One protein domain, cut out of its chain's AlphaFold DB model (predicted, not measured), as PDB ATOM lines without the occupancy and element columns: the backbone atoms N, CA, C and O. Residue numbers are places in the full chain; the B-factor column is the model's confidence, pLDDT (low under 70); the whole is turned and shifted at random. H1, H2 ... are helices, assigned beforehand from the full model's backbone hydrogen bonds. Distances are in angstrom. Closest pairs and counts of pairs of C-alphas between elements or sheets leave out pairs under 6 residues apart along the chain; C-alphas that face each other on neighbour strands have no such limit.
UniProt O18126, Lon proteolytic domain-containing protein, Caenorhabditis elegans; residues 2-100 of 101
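AT A GLANCE: This is residues 2 to 100 of the 101 residues of the protein "Lon proteolytic domain-containing protein" of Caenorhabditis elegans (UniProt O18126). Two helices, H1 and H2, pack on each other at a slant, while a third, H3, is set off from both at one end of the longest axis, its last residues 94 to 98 sticking out. Two long links without named elements join them. The printed part has 99 residues, with H1, H2 and H3 in that order and no named strand; it is all helix by class, though only 47 residues are in named elements. It is only just compact, close to loose, with a radius of gyration of the C-alphas of 14.7 A and spans of 42 by 31 by 23 A.

HOW THE PARTS SIT: Start with H1, residues 2 to 18, and look at Ala 8: its C-alpha is 4.3 A from that of Ala 48 in H2, residues 44 to 56, the closest pair where these helices touch. They run the same way at a steep tilt of 46 degrees. H3, residues 82 to 98, is apart from both. In H1, H2 and H3 every O i to N i+4 pair is within hydrogen-bond range.

IN THESE COORDINATES: Find C-alpha 2 at (175.433, 262.801, 235.839); from there H1 runs 24.7 A. H2 measures 18.5 A. H3 runs 24.3 A to C-alpha 98 at (181.859, 230.220, 220.371).

THE WHOLE: The printed part has no cut. Both links, residues 19 to 43 and 57 to 81, are long; in the second, residues 69 to 70 pair antiparallel with 76 to 77. Confidence is under 70 at residues 34 to 38 and 97 to 100.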
ATOM      1  N   LYS A   2     175.058 262.333 234.478       86.08
ATOM      2  CA  LYS A   2     175.433 262.801 235.839       86.08
ATOM      3  C   LYS A   2     174.392 262.554 236.949       86.08
ATOM      4  O   LYS A   2     174.714 261.910 237.939       86.08
ATOM      5  N   LYS A   3     173.136 262.980 236.753       90.17
ATOM      6  CA  LYS A   3     172.041 262.761 237.726       90.17
ATOM      7  C   LYS A   3     171.773 261.275 238.020       90.17
ATOM      8  O   LYS A   3     171.410 260.928 239.135       90.17
ATOM      9  N   GLY A   4     171.952 260.406 237.025       91.85
ATOM     10  CA  GLY A   4     171.803 258.958 237.178       91.85
ATOM     11  C   GLY A   4     172.921 258.345 238.019       91.85
ATOM     12  O   GLY A   4     172.648 257.508 238.867       91.85
ATOM     13  N   ILE A   5     174.157 258.831 237.860       92.52
ATOM     14  CA  ILE A   5     175.299 258.415 238.692       92.52
ATOM     15  C   ILE A   5     175.102 258.870 240.144       92.52
ATOM     16  O   ILE A   5     175.329 258.099 241.074       92.52
ATOM     17  N   GLU A   6     174.634 260.102 240.357       93.80
ATOM     18  CA  GLU A   6     174.318 260.611 241.699       93.80
ATOM     19  C   GLU A   6     173.224 259.779 242.381       93.80
ATOM     20  O   GLU A   6     173.347 259.455 243.563       93.80
ATOM     21  N   LEU A   7     172.190 259.387 241.630       95.30
ATOM     22  CA  LEU A   7     171.138 258.495 242.107       95.30
ATOM     23  C   LEU A   7     171.677 257.100 242.447       95.30
ATOM     24  O   LEU A   7     171.415 256.603 243.539       95.30
ATOM     25  N   ALA A   8     172.457 256.497 241.549       95.55
ATOM     26  CA  ALA A   8     173.083 255.195 241.759       95.55
ATOM     27  C   ALA A   8     173.954 255.184 243.023       95.55
ATOM     28  O   ALA A   8     173.858 254.266 243.832       95.55
ATOM     29  N   ARG A   9     174.737 256.250 243.243       95.02
ATOM     30  CA  ARG A   9     175.523 256.445 244.467       95.02
ATOM     31  C   ARG A   9     174.639 256.483 245.713       95.02
ATOM     32  O   ARG A   9     174.973 255.839 246.702       95.02
ATOM     33  N   SER A  10     173.547 257.246 245.690       95.55
ATOM     34  CA  SER A  10     172.638 257.353 246.838       95.55
ATOM     35  C   SER A  10     171.951 256.027 247.159       95.55
ATOM     36  O   SER A  10     171.837 255.682 248.331       95.55
ATOM     37  N   VAL A  11     171.536 255.267 246.141       96.31
ATOM     38  CA  VAL A  11     170.942 253.938 246.343       96.31
ATOM     39  C   VAL A  11     171.982 252.952 246.866       96.31
ATOM     40  O   VAL A  11     171.731 252.314 247.878       96.31
ATOM     41  N   ALA A  12     173.173 252.881 246.266       94.91
ATOM     42  CA  ALA A  12     174.237 252.008 246.762       94.91
ATOM     43  C   ALA A  12     174.589 252.320 248.228       94.91
ATOM     44  O   ALA A  12     174.764 251.410 249.031       94.91
ATOM     45  N   HIS A  13     174.634 253.605 248.596       94.15
ATOM     46  CA  HIS A  13     174.830 254.028 249.983       94.15
ATOM     47  C   HIS A  13     173.711 253.536 250.910       94.15
ATOM     48  O   HIS A  13     173.998 253.033 251.992       94.15
ATOM     49  N   LEU A  14     172.452 253.669 250.481       93.85
ATOM     50  CA  LEU A  14     171.295 253.207 251.241       93.85
ATOM     51  C   LEU A  14     171.359 251.695 251.499       93.85
ATOM     52  O   LEU A  14     171.172 251.283 252.641       93.85
ATOM     53  N   GLU A  15     171.665 250.891 250.477       93.87
ATOM     54  CA  GLU A  15     171.789 249.430 250.597       93.87
ATOM     55  C   GLU A  15     172.935 249.031 251.542       93.87
ATOM     56  O   GLU A  15     172.738 248.237 252.456       93.87
ATOM     57  N   LEU A  16     174.108 249.667 251.424       93.67
ATOM     58  CA  LEU A  16     175.232 249.433 252.343       93.67
ATOM     59  C   LEU A  16     174.857 249.719 253.807       93.67
ATOM     60  O   LEU A  16     175.281 248.999 254.712       93.67
ATOM     61  N   CYS A  17     174.058 250.765 254.051       92.55
ATOM     62  CA  CYS A  17     173.547 251.074 255.384       92.55
ATOM     63  C   CYS A  17     172.544 250.025 255.885       92.55
ATOM     64  O   CYS A  17     172.582 249.689 257.070       92.55
ATOM     65  N   GLN A  18     171.670 249.505 255.016       92.84
ATOM     66  CA  GLN A  18     170.736 248.425 255.366       92.84
ATOM     67  C   GLN A  18     171.482 247.139 255.747       92.84
ATOM     68  O   GLN A  18     171.163 246.530 256.770       92.84
ATOM     69  N   ASP A  19     172.548 246.810 255.016       92.69
ATOM     70  CA  ASP A  19     173.409 245.649 255.280       92.69
ATOM     71  C   ASP A  19     174.384 245.854 256.451       92.69
ATOM     72  O   ASP A  19     175.168 244.964 256.785       92.69
ATOM     73  N   LYS A  20     174.348 247.026 257.105       92.94
ATOM     74  CA  LYS A  20     175.248 247.420 258.206       92.94
ATOM     75  C   LYS A  20     176.733 247.349 257.825       92.94
ATOM     76  O   LYS A  20     177.597 247.152 258.684       92.94
ATOM     77  N   ILE A  21     177.045 247.548 256.548       91.02
ATOM     78  CA  ILE A  21     178.414 247.539 256.040       91.02
ATOM     79  C   ILE A  21     179.057 248.883 256.369       91.02
ATOM     80  O   ILE A  21     178.666 249.936 255.866       91.02
ATOM     81  N   THR A  22     180.075 248.849 257.227       88.60
ATOM     82  CA  THR A  22     180.876 250.034 257.544       88.60
ATOM     83  C   THR A  22     182.009 250.155 256.538       88.60
ATOM     84  O   THR A  22     182.798 249.228 256.368       88.60
ATOM     85  N   PHE A  23     182.126 251.313 255.895       85.89
ATOM     86  CA  PHE A  23     183.191 251.591 254.940       85.89
ATOM     87  C   PHE A  23     183.765 252.991 255.154       85.89
ATOM     88  O   PHE A  23     183.081 253.923 255.580       85.89
ATOM     89  N   GLN A  24     185.054 253.141 254.862       86.55
ATOM     90  CA  GLN A  24     185.716 254.440 254.897       86.55
ATOM     91  C   GLN A  24     185.373 255.249 253.647       86.55
ATOM     92  O   GLN A  24     185.076 254.693 252.587       86.55
ATOM     93  N   ARG A  25     185.471 256.580 253.747       86.43
ATOM     94  CA  ARG A  25     185.372 257.454 252.574       86.43
ATOM     95  C   ARG A  25     186.445 257.068 251.563       86.43
ATOM     96  O   ARG A  25     187.624 257.000 251.899       86.43
ATOM     97  N   ARG A  26     186.020 256.829 250.327       87.39
ATOM     98  CA  ARG A  26     186.875 256.417 249.218       87.39
ATOM     99  C   ARG A  26     186.440 257.120 247.947       87.39
ATOM    100  O   ARG A  26     185.261 257.434 247.778       87.39
ATOM    101  N   TYR A  27     187.400 257.349 247.064       91.23
ATOM    102  CA  TYR A  27     187.119 257.761 245.698       91.23
ATOM    103  C   TYR A  27     186.766 256.519 244.884       91.23
ATOM    104  O   TYR A  27     187.507 255.539 244.897       91.23
ATOM    105  N   VAL A  28     185.621 256.562 244.204       90.44
ATOM    106  CA  VAL A  28     185.177 255.522 243.272       90.44
ATOM    107  C   VAL A  28     185.154 256.151 241.888       90.44
ATOM    108  O   VAL A  28     184.411 257.107 241.659       90.44
ATOM    109  N   ALA A  29     185.996 255.643 240.992       92.14
ATOM    110  CA  ALA A  29     185.957 255.987 239.578       92.14
ATOM    111  C   ALA A  29     184.965 255.059 238.867       92.14
ATOM    112  O   ALA A  29     184.904 253.869 239.170       92.14
ATOM    113  N   ILE A  30     184.168 255.618 237.957       89.62
ATOM    114  CA  ILE A  30     183.216 254.872 237.132       89.62
ATOM    115  C   ILE A  30     183.615 255.125 235.688       89.62
ATOM    116  O   ILE A  30     183.621 256.273 235.246       89.62
ATOM    117  N   GLU A  31     183.936 254.050 234.988       89.64
ATOM    118  CA  GLU A  31     184.328 254.048 233.587       89.64
ATOM    119  C   GLU A  31     183.324 253.201 232.807       89.64
ATOM    120  O   GLU A  31     182.815 252.198 233.312       89.64
ATOM    121  N   PHE A  32     182.997 253.654 231.604       86.75
ATOM    122  CA  PHE A  32     182.168 252.922 230.658       86.75
ATOM    123  C   PHE A  32     183.039 252.606 229.449       86.75
ATOM    124  O   PHE A  32     183.841 253.447 229.055       86.75
ATOM    125  N   ASP A  33     182.855 251.422 228.875       83.53
ATOM    126  CA  ASP A  33     183.476 251.057 227.604       83.53
ATOM    127  C   ASP A  33     182.944 251.996 226.501       83.53
ATOM    128  O   ASP A  33     181.729 252.209 226.406       83.53
ATOM    129  N   GLU A  34     183.839 252.637 225.744       60.95
ATOM    130  CA  GLU A  34     183.539 253.828 224.925       60.95
ATOM    131  C   GLU A  34     182.607 253.544 223.729       60.95
ATOM    132  O   GLU A  34     182.003 254.469 223.178       60.95
ATOM    133  N   ASP A  35     182.432 252.274 223.363       61.51
ATOM    134  CA  ASP A  35     181.758 251.865 222.126       61.51
ATOM    135  C   ASP A  35     180.226 251.739 222.231       61.51
ATOM    136  O   ASP A  35     179.535 251.619 221.214       61.51
ATOM    137  N   GLU A  36     179.647 251.774 223.435       60.67
ATOM    138  CA  GLU A  36     178.205 251.584 223.605       60.67
ATOM    139  C   GLU A  36     177.456 252.917 223.759       60.67
ATOM    140  O   GLU A  36     177.687 253.709 224.672       60.67
ATOM    141  N   LEU A  37     176.486 253.157 222.868       59.08
ATOM    142  CA  LEU A  37     175.544 254.275 222.954       59.08
ATOM    143  C   LEU A  37     174.730 254.149 224.254       59.08
ATOM    144  O   LEU A  37     173.722 253.445 224.322       59.08
ATOM    145  N   LEU A  38     175.194 254.824 225.307       62.37
ATOM    146  CA  LEU A  38     174.591 254.772 226.633       62.37
ATOM    147  C   LEU A  38     173.192 255.405 226.613       62.37
ATOM    148  O   LEU A  38     173.046 256.631 226.661       62.37
ATOM    149  N   ASP A  39     172.139 254.582 226.654       70.29
ATOM    150  CA  ASP A  39     170.845 255.040 227.164       70.29
ATOM    151  C   ASP A  39     171.012 255.309 228.664       70.29
ATOM    152  O   ASP A  39     170.927 254.423 229.514       70.29
ATOM    153  N   GLY A  40     171.336 256.559 228.997       75.82
ATOM    154  CA  GLY A  40     171.841 256.922 230.318       75.82
ATOM    155  C   GLY A  40     170.893 256.659 231.492       75.82
ATOM    156  O   GLY A  40     171.311 256.839 232.634       75.82
ATOM    157  N   LYS A  41     169.628 256.281 231.253       85.08
ATOM    158  CA  LYS A  41     168.715 255.821 232.312       85.08
ATOM    159  C   LYS A  41     168.836 254.320 232.572       85.08
ATOM    160  O   LYS A  41     168.768 253.913 233.727       85.08
ATOM    161  N   SER A  42     169.026 253.502 231.538       86.17
ATOM    162  CA  SER A  42     169.009 252.035 231.650       86.17
ATOM    163  C   SER A  42     170.280 251.437 232.260       86.17
ATOM    164  O   SER A  42     170.298 250.257 232.604       86.17
ATOM    165  N   SER A  43     171.324 252.244 232.443       89.95
ATOM    166  CA  SER A  43     172.581 251.858 233.092       89.95
ATOM    167  C   SER A  43     172.643 252.200 234.585       89.95
ATOM    168  O   SER A  43     173.576 251.778 235.264       89.95
ATOM    169  N   ILE A  44     171.666 252.934 235.136       94.21
ATOM    170  CA  ILE A  44     171.710 253.422 236.529       94.21
ATOM    171  C   ILE A  44     171.784 252.262 237.530       94.21
ATOM    172  O   ILE A  44     172.535 252.346 238.502       94.21
ATOM    173  N   LEU A  45     171.044 251.174 237.288       95.06
ATOM    174  CA  LEU A  45     171.103 249.979 238.131       95.06
ATOM    175  C   LEU A  45     172.495 249.334 238.090       95.06
ATOM    176  O   LEU A  45     173.048 249.026 239.142       95.06
ATOM    177  N   ALA A  46     173.073 249.179 236.896       93.81
ATOM    178  CA  ALA A  46     174.407 248.605 236.733       93.81
ATOM    179  C   ALA A  46     175.460 249.430 237.490       93.81
ATOM    180  O   ALA A  46     176.240 248.874 238.254       93.81
ATOM    181  N   VAL A  47     175.401 250.762 237.383       94.66
ATOM    182  CA  VAL A  47     176.287 251.666 238.129       94.66
ATOM    183  C   VAL A  47     176.125 251.500 239.643       94.66
ATOM    184  O   VAL A  47     177.123 251.460 240.358       94.66
ATOM    185  N   ALA A  48     174.894 251.386 240.152       95.74
ATOM    186  CA  ALA A  48     174.650 251.219 241.587       95.74
ATOM    187  C   ALA A  48     175.238 249.900 242.110       95.74
ATOM    188  O   ALA A  48     175.909 249.892 243.142       95.74
ATOM    189  N   VAL A  49     175.045 248.810 241.362       95.40
ATOM    190  CA  VAL A  49     175.626 247.496 241.664       95.40
ATOM    191  C   VAL A  49     177.153 247.567 241.633       95.40
ATOM    192  O   VAL A  49     177.794 247.131 242.585       95.40
ATOM    193  N   SER A  50     177.753 248.181 240.611       94.45
ATOM    194  CA  SER A  50     179.208 248.350 240.534       94.45
ATOM    195  C   SER A  50     179.767 249.124 241.728       94.45
ATOM    196  O   SER A  50     180.772 248.708 242.300       94.45
ATOM    197  N   ILE A  51     179.108 250.211 242.153       94.64
ATOM    198  CA  ILE A  51     179.508 250.976 243.346       94.64
ATOM    199  C   ILE A  51     179.415 250.105 244.603       94.64
ATOM    200  O   ILE A  51     180.357 250.085 245.394       94.64
ATOM    201  N   TYR A  52     178.307 249.381 244.788       94.93
ATOM    202  CA  TYR A  52     178.119 248.502 245.940       94.93
ATOM    203  C   TYR A  52     179.233 247.447 246.004       94.93
ATOM    204  O   TYR A  52     179.966 247.386 246.988       94.93
ATOM    205  N   PHE A  53     179.447 246.686 244.928       94.28
ATOM    206  CA  PHE A  53     180.470 245.635 244.882       94.28
ATOM    207  C   PHE A  53     181.887 246.186 245.070       94.28
ATOM    208  O   PHE A  53     182.678 245.591 245.804       94.28
ATOM    209  N   ALA A  54     182.192 247.349 244.485       93.44
ATOM    210  CA  ALA A  54     183.474 248.022 244.677       93.44
ATOM    211  C   ALA A  54     183.716 248.419 246.143       93.44
ATOM    212  O   ALA A  54     184.851 248.358 246.617       93.44
ATOM    213  N   ILE A  55     182.667 248.812 246.873       93.42
ATOM    214  CA  ILE A  55     182.769 249.164 248.294       93.42
ATOM    215  C   ILE A  55     182.889 247.913 249.170       93.42
ATOM    216  O   ILE A  55     183.740 247.890 250.059       93.42
ATOM    217  N   VAL A  56     182.082 246.876 248.919       92.84
ATOM    218  CA  VAL A  56     182.122 245.622 249.695       92.84
ATOM    219  C   VAL A  56     183.407 244.825 249.423       92.84
ATOM    220  O   VAL A  56     183.861 244.072 250.280       92.84
ATOM    221  N   GLY A  57     184.037 245.011 248.259       90.87
ATOM    222  CA  GLY A  57     185.235 244.268 247.858       90.87
ATOM    223  C   GLY A  57     184.922 242.876 247.303       90.87
ATOM    224  O   GLY A  57     185.772 241.988 247.344       90.87
ATOM    225  N   LEU A  58     183.704 242.681 246.788       91.36
ATOM    226  CA  LEU A  58     183.283 241.445 246.132       91.36
ATOM    227  C   LEU A  58     183.420 241.566 244.615       91.36
ATOM    228  O   LEU A  58     183.311 242.650 244.041       91.36
ATOM    229  N   ARG A  59     183.634 240.429 243.952       92.64
ATOM    230  CA  ARG A  59     183.635 240.361 242.487       92.64
ATOM    231  C   ARG A  59     182.205 240.256 241.975       92.64
ATOM    232  O   ARG A  59     181.429 239.450 242.481       92.64
ATOM    233  N   VAL A  60     181.886 241.041 240.951       90.89
ATOM    234  CA  VAL A  60     180.662 240.849 240.167       90.89
ATOM    235  C   VAL A  60     180.847 239.582 239.316       90.89
ATOM    236  O   VAL A  60     181.917 239.432 238.717       90.89
ATOM    237  N   PRO A  61     179.870 238.659 239.265       90.07
ATOM    238  CA  PRO A  61     179.947 237.492 238.389       90.07
ATOM    239  C   PRO A  61     180.141 237.904 236.923       90.07
ATOM    240  O   PRO A  61     179.484 238.826 236.441       90.07
ATOM    241  N   SER A  62     181.051 237.242 236.208       85.56
ATOM    242  CA  SER A  62     181.398 237.587 234.818       85.56
ATOM    243  C   SER A  62     180.308 237.228 233.801       85.56
ATOM    244  O   SER A  62     180.342 237.692 232.667       85.56
ATOM    245  N   ASP A  63     179.361 236.387 234.198       88.30
ATOM    246  CA  ASP A  63     178.194 235.942 233.436       88.30
ATOM    247  C   ASP A  63     176.935 236.781 233.725       88.30
ATOM    248  O   ASP A  63     175.866 236.527 233.168       88.30
ATOM    249  N   LEU A  64     177.051 237.803 234.577       89.56
ATOM    250  CA  LEU A  64     175.940 238.660 234.956       89.56
ATOM    251  C   LEU A  64     175.817 239.856 234.011       89.56
ATOM    252  O   LEU A  64     176.679 240.731 233.958       89.56
ATOM    253  N   MET A  65     174.687 239.933 233.311       89.47
ATOM    254  CA  MET A  65     174.304 241.092 232.505       89.47
ATOM    255  C   MET A  65     173.064 241.740 233.119       89.47
ATOM    256  O   MET A  65     172.057 241.072 233.348       89.47
ATOM    257  N   ILE A  66     173.131 243.044 233.398       91.41
ATOM    258  CA  ILE A  66     172.063 243.790 234.074       91.41
ATOM    259  C   ILE A  66     171.706 245.027 233.258       91.41
ATOM    260  O   ILE A  66     172.572 245.740 232.760       91.41
ATOM    261  N   THR A  67     170.411 245.316 233.182       91.22
ATOM    262  CA  THR A  67     169.880 246.587 232.694       91.22
ATOM    263  C   THR A  67     168.735 247.030 233.598       91.22
ATOM    264  O   THR A  67     168.015 246.200 234.154       91.22
ATOM    265  N   GLY A  68     168.577 248.333 233.788       92.90
ATOM    266  CA  GLY A  68     167.518 248.890 234.615       92.90
ATOM    267  C   GLY A  68     167.837 250.294 235.108       92.90
ATOM    268  O   GLY A  68     168.991 250.719 235.184       92.90
ATOM    269  N   SER A  69     166.787 251.014 235.485       94.31
ATOM    270  CA  SER A  69     166.910 252.277 236.207       94.31
ATOM    271  C   SER A  69     166.434 252.094 237.641       94.31
ATOM    272  O   SER A  69     165.712 251.150 237.952       94.31
ATOM    273  N   LEU A  70     166.803 253.028 238.508       95.06
ATOM    274  CA  LEU A  70     166.360 253.067 239.897       95.06
ATOM    275  C   LEU A  70     165.469 254.285 240.144       95.06
ATOM    276  O   LEU A  70     165.545 255.281 239.420       95.06
ATOM    277  N   ASN A  71     164.642 254.212 241.183       94.46
ATOM    278  CA  ASN A  71     164.085 255.386 241.852       94.46
ATOM    279  C   ASN A  71     164.896 255.707 243.128       94.46
ATOM    280  O   ASN A  71     165.801 254.970 243.510       94.46
ATOM    281  N   LEU A  72     164.555 256.798 243.823       92.04
ATOM    282  CA  LEU A  72     165.240 257.207 245.063       92.04
ATOM    283  C   LEU A  72     165.104 256.208 246.227       92.04
ATOM    284  O   LEU A  72     165.847 256.313 247.194       92.04
ATOM    285  N   LYS A  73     164.159 255.266 246.147       93.68
ATOM    286  CA  LYS A  73     163.928 254.228 247.161       93.68
ATOM    287  C   LYS A  73     164.698 252.935 246.873       93.68
ATOM    288  O   LYS A  73     164.471 251.952 247.563       93.68
ATOM    289  N   GLY A  74     165.520 252.902 245.823       93.69
ATOM    290  CA  GLY A  74     166.212 251.688 245.392       93.69
ATOM    291  C   GLY A  74     165.332 250.690 244.634       93.69
ATOM    292  O   GLY A  74     165.778 249.594 244.320       93.69
ATOM    293  N   THR A  75     164.093 251.047 244.280       95.61
ATOM    294  CA  THR A  75     163.242 250.172 243.460       95.61
ATOM    295  C   THR A  75     163.647 250.265 241.994       95.61
ATOM    296  O   THR A  75     163.789 251.368 241.456       95.61
ATOM    297  N   VAL A  76     163.766 249.113 241.332       96.00
ATOM    298  CA  VAL A  76     163.975 249.038 239.882       96.00
ATOM    299  C   VAL A  76     162.725 249.539 239.161       96.00
ATOM    300  O   VAL A  76     161.611 249.111 239.463       96.00
ATOM    301  N   ILE A  77     162.907 250.456 238.213       94.86
ATOM    302  CA  ILE A  77     161.821 251.023 237.404       94.86
ATOM    303  C   ILE A  77     161.945 250.596 235.934       94.86
ATOM    304  O   ILE A  77     163.058 250.318 235.473       94.86
ATOM    305  N   PRO A  78     160.827 250.564 235.182       91.22
ATOM    306  CA  PRO A  78     160.835 250.182 233.774       91.22
ATOM    307  C   PRO A  78     161.763 251.049 232.917       91.22
ATOM    308  O   PRO A  78     161.911 252.251 233.148       91.22
ATOM    309  N   ILE A  79     162.333 250.428 231.888       90.75
ATOM    310  CA  ILE A  79     163.171 251.065 230.868       90.75
ATOM    311  C   ILE A  79     162.590 250.806 229.474       90.75
ATOM    312  O   ILE A  79     161.867 249.832 229.260       90.75
ATOM    313  N   SER A  80     162.907 251.677 228.521       88.57
ATOM    314  CA  SER A  80     162.587 251.485 227.104       88.57
ATOM    315  C   SER A  80     163.631 250.612 226.399       88.57
ATOM    316  O   SER A  80     164.759 250.500 226.861       88.57
ATOM    317  N   GLY A  81     163.276 250.028 225.248       86.58
ATOM    318  CA  GLY A  81     164.241 249.355 224.363       86.58
ATOM    319  C   GLY A  81     164.742 247.990 224.842       86.58
ATOM    320  O   GLY A  81     165.761 247.510 224.348       86.58
ATOM    321  N   LEU A  82     164.027 247.349 225.776       88.63
ATOM    322  CA  LEU A  82     164.398 246.043 226.329       88.63
ATOM    323  C   LEU A  82     164.562 244.968 225.242       88.63
ATOM    324  O   LEU A  82     165.425 244.105 225.349       88.63
ATOM    325  N   ASP A  83     163.772 245.036 224.172       88.60
ATOM    326  CA  ASP A  83     163.866 244.140 223.020       88.60
ATOM    327  C   ASP A  83     165.237 244.219 222.328       88.60
ATOM    328  O   ASP A  83     165.819 243.187 221.985       88.60
ATOM    329  N   LYS A  84     165.783 245.432 222.163       87.60
ATOM    330  CA  LYS A  84     167.123 245.656 221.608       87.60
ATOM    331  C   LYS A  84     168.196 245.187 222.585       87.60
ATOM    332  O   LYS A  84     169.097 244.458 222.177       87.60
ATOM    333  N   THR A  85     168.062 245.524 223.867       87.30
ATOM    334  CA  THR A  85     169.012 245.121 224.913       87.30
ATOM    335  C   THR A  85     169.118 243.601 225.025       87.30
ATOM    336  O   THR A  85     170.215 243.051 225.007       87.30
ATOM    337  N   VAL A  86     167.986 242.895 225.053       89.70
ATOM    338  CA  VAL A  86     167.957 241.427 225.124       89.70
ATOM    339  C   VAL A  86     168.574 240.795 223.874       89.70
ATOM    340  O   VAL A  86     169.270 239.788 223.988       89.70
ATOM    341  N   LYS A  87     168.364 241.369 222.681       89.40
ATOM    342  CA  LYS A  87     169.021 240.890 221.452       89.40
ATOM    343  C   LYS A  87     170.543 241.019 221.534       89.40
ATOM    344  O   LYS A  87     171.228 240.053 221.218       89.40
ATOM    345  N   VAL A  88     171.058 242.163 221.990       85.71
ATOM    346  CA  VAL A  88     172.505 242.389 222.165       85.71
ATOM    347  C   VAL A  88     173.094 241.414 223.184       85.71
ATOM    348  O   VAL A  88     174.104 240.775 222.905       85.71
ATOM    349  N   ILE A  89     172.421 241.223 224.321       85.86
ATOM    350  CA  ILE A  89     172.817 240.250 225.350       85.86
ATOM    351  C   ILE A  89     172.904 238.839 224.761       85.86
ATOM    352  O   ILE A  89     173.923 238.169 224.912       85.86
ATOM    353  N   LYS A  90     171.866 238.397 224.040       88.29
ATOM    354  CA  LYS A  90     171.851 237.072 223.401       88.29
ATOM    355  C   LYS A  90     172.999 236.907 222.409       88.29
ATOM    356  O   LYS A  90     173.687 235.896 222.467       88.29
ATOM    357  N   LEU A  91     173.228 237.902 221.550       86.94
ATOM    358  CA  LEU A  91     174.346 237.898 220.602       86.94
ATOM    359  C   LEU A  91     175.691 237.778 221.328       86.94
ATOM    360  O   LEU A  91     176.515 236.954 220.942       86.94
ATOM    361  N   ARG A  92     175.895 238.538 222.410       82.46
ATOM    362  CA  ARG A  92     177.133 238.503 223.201       82.46
ATOM    363  C   ARG A  92     177.351 237.145 223.868       82.46
ATOM    364  O   ARG A  92     178.457 236.626 223.804       82.46
ATOM    365  N   ILE A  93     176.302 236.529 224.421       83.39
ATOM    366  CA  ILE A  93     176.370 235.171 224.987       83.39
ATOM    367  C   ILE A  93     176.754 234.148 223.909       83.39
ATOM    368  O   ILE A  93     177.629 233.315 224.137       83.39
ATOM    369  N   THR A  94     176.135 234.217 222.724       84.50
ATOM    370  CA  THR A  94     176.449 233.312 221.608       84.50
ATOM    371  C   THR A  94     177.902 233.457 221.148       84.50
ATOM    372  O   THR A  94     178.576 232.450 220.948       84.50
ATOM    373  N   LEU A  95     178.405 234.690 221.034       81.32
ATOM    374  CA  LEU A  95     179.790 234.957 220.638       81.32
ATOM    375  C   LEU A  95     180.793 234.473 221.695       81.32
ATOM    376  O   LEU A  95     181.751 233.781 221.350       81.32
ATOM    377  N   SER A  96     180.544 234.744 222.978       75.43
ATOM    378  CA  SER A  96     181.410 234.283 224.071       75.43
ATOM    379  C   SER A  96     181.475 232.755 224.167       75.43
ATOM    380  O   SER A  96     182.547 232.214 224.420       75.43
ATOM    381  N   GLY A  97     180.366 232.050 223.916       66.00
ATOM    382  CA  GLY A  97     180.343 230.581 223.895       66.00
ATOM    383  C   GLY A  97     181.067 229.963 222.693       66.00
ATOM    384  O   GLY A  97     181.579 228.850 222.790       66.00
ATOM    385  N   SER A  98     181.149 230.685 221.571       58.25
ATOM    386  CA  SER A  98     181.859 230.220 220.371       58.25
ATOM    387  C   SER A  98     183.383 230.354 220.451       58.25
ATOM    388  O   SER A  98     184.083 229.674 219.714       58.25
ATOM    389  N   SER A  99     183.911 231.173 221.367       54.33
ATOM    390  CA  SER A  99     185.361 231.347 221.551       54.33
ATOM    391  C   SER A  99     186.018 230.232 222.384       54.33
ATOM    392  O   SER A  99     187.230 230.264 222.589       54.33
ATOM    393  N   SER A 100     185.237 229.276 222.896       50.88
ATOM    394  CA  SER A 100     185.691 228.182 223.770       50.88
ATOM    395  C   SER A 100     185.621 226.783 223.130       50.88
ATOM    396  O   SER A 100     185.642 225.791 223.856       50.88
TER     397      SER A 100